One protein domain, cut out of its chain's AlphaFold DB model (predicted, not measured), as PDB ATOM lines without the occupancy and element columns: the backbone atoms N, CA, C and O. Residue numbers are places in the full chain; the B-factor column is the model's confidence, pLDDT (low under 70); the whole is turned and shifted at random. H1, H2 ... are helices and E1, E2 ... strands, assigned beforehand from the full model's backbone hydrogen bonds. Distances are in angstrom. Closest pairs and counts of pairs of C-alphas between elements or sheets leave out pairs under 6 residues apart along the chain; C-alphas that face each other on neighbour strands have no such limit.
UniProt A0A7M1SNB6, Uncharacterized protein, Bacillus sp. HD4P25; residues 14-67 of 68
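What this domain is: This is residues 14 to 67 of the 68 residues of an uncharacterized protein of Bacillus sp. HD4P25 (UniProt A0A7M1SNB6). A two-stranded hairpin, E1 and E2, has helix H1 over one face, and a long stretch after E2 leads away to the short helix H2. The 54 printed residues, with two named helices and two named strands in the order H1, E1, E2, H2, are of mixed class, the sheet antiparallel. The whole is loose and elongated, with a radius of gyration of the C-alphas of 13.7 A and spans of 41 by 24 by 20 A.

How they stand to each other: H1, residues 14 to 24, has every O i to N i+4 pair within hydrogen-bond range. E1, residues 32 to 38, and E2, residues 43 to 50, form an antiparallel hairpin at 165 degrees; N 35 and O 47, 2.8 A apart, are within hydrogen-bond range. The closest C-alphas of H1 and E2, Glu 14 and Val 46, are 5.3 A apart. E2 bends by 72 degrees at residue 46. H2, residues 64 to 67, is apart from H1 and E1 and too short for an O i to N i+4 pair.

Where its parts are: H1 begins at C-alpha 14 (248.706, 212.280, 254.060) and measures 15.1 A, E1 18.5 A, E2 18.3 A. H2, 5.1 A, ends at C-alpha 67 (226.290, 201.649, 243.360).

The domain as a whole: The printed part has no cut. The E2 to H2 link is long. Residues 64 to 67 have pLDDT under 70.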
ATOM      1  N   GLU A  14     248.694 213.648 254.570       89.25
ATOM      2  CA  GLU A  14     248.706 212.280 254.060       89.25
ATOM      3  C   GLU A  14     248.252 211.279 255.129       89.25
ATOM      4  O   GLU A  14     247.353 210.483 254.874       89.25
ATOM      5  N   GLU A  15     248.780 211.372 256.354       91.44
ATOM      6  CA  GLU A  15     248.386 210.495 257.466       91.44
ATOM      7  C   GLU A  15     246.907 210.664 257.831       91.44
ATOM      8  O   GLU A  15     246.198 209.688 258.096       91.44
ATOM      9  N   ALA A  16     246.415 211.905 257.834       90.12
ATOM     10  CA  ALA A  16     245.002 212.190 258.041       90.12
ATOM     11  C   ALA A  16     244.145 211.654 256.882       90.12
ATOM     12  O   ALA A  16     243.067 211.101 257.118       90.12
ATOM     13  N   GLY A  17     244.633 211.784 255.644       91.62
ATOM     14  CA  GLY A  17     244.020 211.214 254.450       91.62
ATOM     15  C   GLY A  17     243.858 209.705 254.571       91.62
ATOM     16  O   GLY A  17     242.737 209.210 254.488       91.62
ATOM     17  N   ASP A  18     244.939 208.988 254.864       91.69
ATOM     18  CA  ASP A  18     244.939 207.533 255.032       91.69
ATOM     19  C   ASP A  18     244.044 207.084 256.192       91.69
ATOM     20  O   ASP A  18     243.327 206.087 256.084       91.69
ATOM     21  N   TYR A  19     244.020 207.826 257.302       90.94
ATOM     22  CA  TYR A  19     243.115 207.531 258.413       90.94
ATOM     23  C   TYR A  19     241.641 207.629 258.000       90.94
ATOM     24  O   TYR A  19     240.850 206.725 258.292       90.94
ATOM     25  N   ILE A  20     241.263 208.705 257.302       89.69
ATOM     26  CA  ILE A  20     239.903 208.886 256.780       89.69
ATOM     27  C   ILE A  20     239.579 207.776 255.782       89.69
ATOM     28  O   ILE A  20     238.511 207.174 255.867       89.69
ATOM     29  N   LEU A  21     240.507 207.473 254.878       90.50
ATOM     30  CA  LEU A  21     240.366 206.438 253.864       90.50
ATOM     31  C   LEU A  21     240.066 205.070 254.497       90.50
ATOM     32  O   LEU A  21     239.041 204.468 254.188       90.50
ATOM     33  N   ASN A  22     240.881 204.655 255.472       89.12
ATOM     34  CA  ASN A  22     240.733 203.413 256.243       89.12
ATOM     35  C   ASN A  22     239.415 203.335 257.033       89.12
ATOM     36  O   ASN A  22     238.949 202.254 257.413       89.12
ATOM     37  N   MET A  23     238.823 204.483 257.365       89.31
ATOM     38  CA  MET A  23     237.514 204.536 258.004       89.31
ATOM     39  C   MET A  23     236.397 204.400 256.968       89.31
ATOM     40  O   MET A  23     235.485 203.601 257.165       89.31
ATOM     41  N   VAL A  24     236.465 205.167 255.878       86.81
ATOM     42  CA  VAL A  24     235.415 205.263 254.856       86.81
ATOM     43  C   VAL A  24     235.335 203.997 254.005       86.81
ATOM     44  O   VAL A  24     234.229 203.560 253.691       86.81
ATOM     45  N   GLU A  25     236.463 203.354 253.687       86.94
ATOM     46  CA  GLU A  25     236.516 202.154 252.835       86.94
ATOM     47  C   GLU A  25     235.639 200.996 253.340       86.94
ATOM     48  O   GLU A  25     235.243 200.137 252.554       86.94
ATOM     49  N   LYS A  26     235.314 200.976 254.638       86.12
ATOM     50  CA  LYS A  26     234.475 199.957 255.293       86.12
ATOM     51  C   LYS A  26     232.982 200.174 255.070       86.12
ATOM     52  O   LYS A  26     232.192 199.271 255.329       86.12
ATOM     53  N   PHE A  27     232.599 201.374 254.642       86.06
ATOM     54  CA  PHE A  27     231.208 201.798 254.503       86.06
ATOM     55  C   PHE A  27     230.824 202.138 253.064       86.06
ATOM     56  O   PHE A  27     229.638 202.255 252.778       86.06
ATOM     57  N   ILE A  28     231.800 202.295 252.168       82.25
ATOM     58  CA  ILE A  28     231.554 202.546 250.745       82.25
ATOM     59  C   ILE A  28     231.769 201.274 249.934       82.25
ATOM     60  O   ILE A  28     232.584 200.429 250.304       82.25
ATOM     61  N   ASN A  29     231.076 201.136 248.807       81.69
ATOM     62  CA  ASN A  29     231.217 199.975 247.932       81.69
ATOM     63  C   ASN A  29     231.729 200.342 246.533       81.69
ATOM     64  O   ASN A  29     231.126 200.014 245.519       81.69
ATOM     65  N   VAL A  30     232.878 201.019 246.487       83.50
ATOM     66  CA  VAL A  30     233.506 201.482 245.240       83.50
ATOM     67  C   VAL A  30     234.868 200.831 245.029       83.50
ATOM     68  O   VAL A  30     235.575 200.522 245.990       83.50
ATOM     69  N   ASN A  31     235.239 200.609 243.763       86.38
ATOM     70  CA  ASN A  31     236.541 200.023 243.423       86.38
ATOM     71  C   ASN A  31     237.668 201.002 243.733       86.38
ATOM     72  O   ASN A  31     238.704 200.606 244.247       86.38
ATOM     73  N   THR A  32     237.454 202.283 243.444       89.06
ATOM     74  CA  THR A  32     238.470 203.320 243.598       89.06
ATOM     75  C   THR A  32     237.863 204.515 244.307       89.06
ATOM     76  O   THR A  32     236.781 204.975 243.945       89.06
ATOM     77  N   PHE A  33     238.583 205.036 245.291       89.81
ATOM     78  CA  PHE A  33     238.236 206.273 245.974       89.81
ATOM     79  C   PHE A  33     239.515 207.051 246.265       89.81
ATOM     80  O   PHE A  33     240.571 206.473 246.531       89.81
ATOM     81  N   CYS A  34     239.423 208.374 246.211       92.00
ATOM     82  CA  CYS A  34     240.560 209.244 246.453       92.00
ATOM     83  C   CYS A  34     240.156 210.469 247.264       92.00
ATOM     84  O   CYS A  34     239.037 210.971 247.165       92.00
ATOM     85  N   ILE A  35     241.110 210.962 248.044       91.75
ATOM     86  CA  ILE A  35     241.043 212.237 248.740       91.75
ATOM     87  C   ILE A  35     242.002 213.167 248.012       91.75
ATOM     88  O   ILE A  35     243.182 212.852 247.838       91.75
ATOM     89  N   THR A  36     241.491 214.310 247.568       93.94
ATOM     90  CA  THR A  36     242.281 215.311 246.853       93.94
ATOM     91  C   THR A  36     242.269 216.637 247.594       93.94
ATOM     92  O   THR A  36     241.264 217.031 248.184       93.94
ATOM     93  N   SER A  37     243.404 217.326 247.556       91.88
ATOM     94  CA  SER A  37     243.513 218.734 247.909       91.88
ATOM     95  C   SER A  37     243.523 219.536 246.617       91.88
ATOM     96  O   SER A  37     244.307 219.254 245.709       91.88
ATOM     97  N   ILE A  38     242.618 220.500 246.506       94.50
ATOM     98  CA  ILE A  38     242.416 221.277 245.285       94.50
ATOM     99  C   ILE A  38     242.762 222.733 245.587       94.50
ATOM    100  O   ILE A  38     242.334 223.281 246.601       94.50
ATOM    101  N   ASN A  39     243.531 223.355 244.698       91.69
ATOM    102  CA  ASN A  39     243.733 224.800 244.670       91.69
ATOM    103  C   ASN A  39     243.198 225.377 243.347       91.69
ATOM    104  O   ASN A  39     242.582 224.670 242.557       91.69
ATOM    105  N   GLU A  40     243.428 226.665 243.094       92.56
ATOM    106  CA  GLU A  40     242.888 227.368 241.919       92.56
ATOM    107  C   GLU A  40     243.314 226.770 240.565       92.56
ATOM    108  O   GLU A  40     242.652 227.007 239.557       92.56
ATOM    109  N   THR A  41     244.416 226.017 240.517       94.75
ATOM    110  CA  THR A  41     245.033 225.560 239.258       94.75
ATOM    111  C   THR A  41     245.366 224.073 239.223       94.75
ATOM    112  O   THR A  41     245.619 223.539 238.148       94.75
ATOM    113  N   ASN A  42     245.383 223.395 240.370       93.00
ATOM    114  CA  ASN A  42     245.874 222.029 240.501       93.00
ATOM    115  C   ASN A  42     245.028 221.208 241.478       93.00
ATOM    116  O   ASN A  42     244.488 221.720 242.461       93.00
ATOM    117  N   SER A  43     245.008 219.898 241.238       92.88
ATOM    118  CA  SER A  43     244.513 218.892 242.175       92.88
ATOM    119  C   SER A  43     245.664 217.971 242.566       92.88
ATOM    120  O   SER A  43     246.338 217.407 241.706       92.88
ATOM    121  N   TYR A  44     245.886 217.828 243.866       92.31
ATOM    122  CA  TYR A  44     246.887 216.948 244.453       92.31
ATOM    123  C   TYR A  44     246.186 215.771 245.129       92.31
ATOM    124  O   TYR A  44     245.280 215.973 245.937       92.31
ATOM    125  N   PHE A  45     246.595 214.545 244.807       92.81
ATOM    126  CA  PHE A  45     246.120 213.358 245.511       92.81
ATOM    127  C   PHE A  45     246.791 213.276 246.877       92.81
ATOM    128  O   PHE A  45     248.003 213.127 246.963       92.81
ATOM    129  N   VAL A  46     245.984 213.363 247.929       94.00
ATOM    130  CA  VAL A  46     246.433 213.200 249.314       94.00
ATOM    131  C   VAL A  46     246.511 211.720 249.667       94.00
ATOM    132  O   VAL A  46     247.483 211.274 250.258       94.00
ATOM    133  N   SER A  47     245.482 210.961 249.292       93.50
ATOM    134  CA  SER A  47     245.424 209.515 249.490       93.50
ATOM    135  C   SER A  47     244.505 208.888 248.445       93.50
ATOM    136  O   SER A  47     243.532 209.508 247.999       93.50
ATOM    137  N   VAL A  48     244.827 207.672 248.015       91.44
ATOM    138  CA  VAL A  48     244.080 206.918 247.005       91.44
ATOM    139  C   VAL A  48     244.071 205.460 247.430       91.44
ATOM    140  O   VAL A  48     245.137 204.896 247.669       91.44
ATOM    141  N   PHE A  49     242.899 204.826 247.444       88.94
ATOM    142  CA  PHE A  49     242.841 203.368 247.404       88.94
ATOM    143  C   PHE A  49     242.153 202.886 246.144       88.94
ATOM    144  O   PHE A  49     241.235 203.508 245.603       88.94
ATOM    145  N   ASN A  50     242.612 201.721 245.716       89.56
ATOM    146  CA  ASN A  50     241.953 200.908 244.727       89.56
ATOM    147  C   ASN A  50     241.848 199.497 245.298       89.56
ATOM    148  O   ASN A  50     242.866 198.914 245.678       89.56
ATOM    149  N   ARG A  51     240.636 198.949 245.370       85.06
ATOM    150  CA  ARG A  51     240.452 197.553 245.749       85.06
ATOM    151  C   ARG A  51     241.080 196.677 244.673       85.06
ATOM    152  O   ARG A  51     240.875 196.885 243.480       85.06
ATOM    153  N   SER A  52     241.858 195.695 245.112       80.69
ATOM    154  CA  SER A  52     242.394 194.649 244.239       80.69
ATOM    155  C   SER A  52     241.301 193.714 243.727       80.69
ATOM    156  O   SER A  52     241.461 193.094 242.677       80.69
ATOM    157  N   ASP A  53     240.191 193.634 244.460       81.38
ATOM    158  CA  ASP A  53     239.156 192.636 244.253       81.38
ATOM    159  C   ASP A  53     237.950 193.241 243.534       81.38
ATOM    160  O   ASP A  53     237.534 194.374 243.790       81.38
ATOM    161  N   GLN A  54     237.362 192.456 242.634       79.44
ATOM    162  CA  GLN A  54     236.166 192.842 241.901       79.44
ATOM    163  C   GLN A  54     234.948 192.875 242.834       79.44
ATOM    164  O   GLN A  54     234.557 191.853 243.390       79.44
ATOM    165  N   ILE A  55     234.305 194.041 242.941       81.00
ATOM    166  CA  ILE A  55     233.128 194.233 243.806       81.00
ATOM    167  C   ILE A  55     231.867 193.560 243.252       81.00
ATOM    168  O   ILE A  55     231.047 193.052 244.014       81.00
ATOM    169  N   ALA A  56     231.686 193.564 241.929       80.06
ATOM    170  CA  ALA A  56     230.516 192.973 241.292       80.06
ATOM    171  C   ALA A  56     230.836 192.449 239.889       80.06
ATOM    172  O   ALA A  56     231.586 193.061 239.122       80.06
ATOM    173  N   SER A  57     230.230 191.313 239.553       82.94
ATOM    174  CA  SER A  57     230.273 190.716 238.218       82.94
ATOM    175  C   SER A  57     229.160 191.262 237.329       82.94
ATOM    176  O   SER A  57     228.122 191.717 237.810       82.94
ATOM    177  N   SER A  58     229.356 191.183 236.012       83.69
ATOM    178  CA  SER A  58     228.310 191.535 235.046       83.69
ATOM    179  C   SER A  58     227.022 190.749 235.320       83.69
ATOM    180  O   SER A  58     227.068 189.541 235.558       83.69
ATOM    181  N   GLY A  59     225.879 191.440 235.294       86.50
ATOM    182  CA  GLY A  59     224.559 190.853 235.547       86.50
ATOM    183  C   GLY A  59     224.158 190.745 237.022       86.50
ATOM    184  O   GLY A  59     223.044 190.307 237.302       86.50
ATOM    185  N   VAL A  60     225.016 191.153 237.964       84.19
ATOM    186  CA  VAL A  60     224.646 191.250 239.383       84.19
ATOM    187  C   VAL A  60     223.839 192.525 239.623       84.19
ATOM    188  O   VAL A  60     224.271 193.623 239.272       84.19
ATOM    189  N   THR A  61     222.676 192.382 240.258       80.69
ATOM    190  CA  THR A  61     221.898 193.516 240.768       80.69
ATOM    191  C   THR A  61     222.443 193.913 242.133       80.69
ATOM    192  O   THR A  61     222.338 193.146 243.087       80.69
ATOM    193  N   ILE A  62     223.005 195.114 242.223       75.38
ATOM    194  CA  ILE A  62     223.425 195.750 243.477       75.38
ATOM    195  C   ILE A  62     222.410 196.813 243.892       75.38
ATOM    196  O   ILE A  62     221.700 197.375 243.052       75.38
ATOM    197  N   SER A  63     222.312 197.065 245.197       71.56
ATOM    198  CA  SER A  63     221.441 198.115 245.722       71.56
ATOM    199  C   SER A  63     221.892 199.478 245.195       71.56
ATOM    200  O   SER A  63     223.087 199.743 245.103       71.56
ATOM    201  N   VAL A  64     220.953 200.380 244.884       69.69
ATOM    202  CA  VAL A  64     221.283 201.735 244.391       69.69
ATOM    203  C   VAL A  64     222.186 202.482 245.379       69.69
ATOM    204  O   VAL A  64     223.064 203.226 244.964       69.69
ATOM    205  N   TYR A  65     222.018 202.229 246.678       66.12
ATOM    206  CA  TYR A  65     222.840 202.813 247.742       66.12
ATOM    207  C   TYR A  65     224.278 202.268 247.797       66.12
ATOM    208  O   TYR A  65     225.111 202.852 248.475       66.12
ATOM    209  N   GLU A  66     224.559 201.153 247.121       60.94
ATOM    210  CA  GLU A  66     225.888 200.529 247.029       60.94
ATOM    211  C   GLU A  66     226.558 200.794 245.672       60.94
ATOM    212  O   GLU A  66     227.708 200.413 245.474       60.94
ATOM    213  N   ALA A  67     225.830 201.391 244.723       55.94
ATOM    214  CA  ALA A  67     226.290 201.649 243.360       55.94
ATOM    215  C   ALA A  67     226.828 203.078 243.150       55.94
ATOM    216  O   ALA A  67     227.455 203.339 242.122       55.94
TER     217      ALA A  67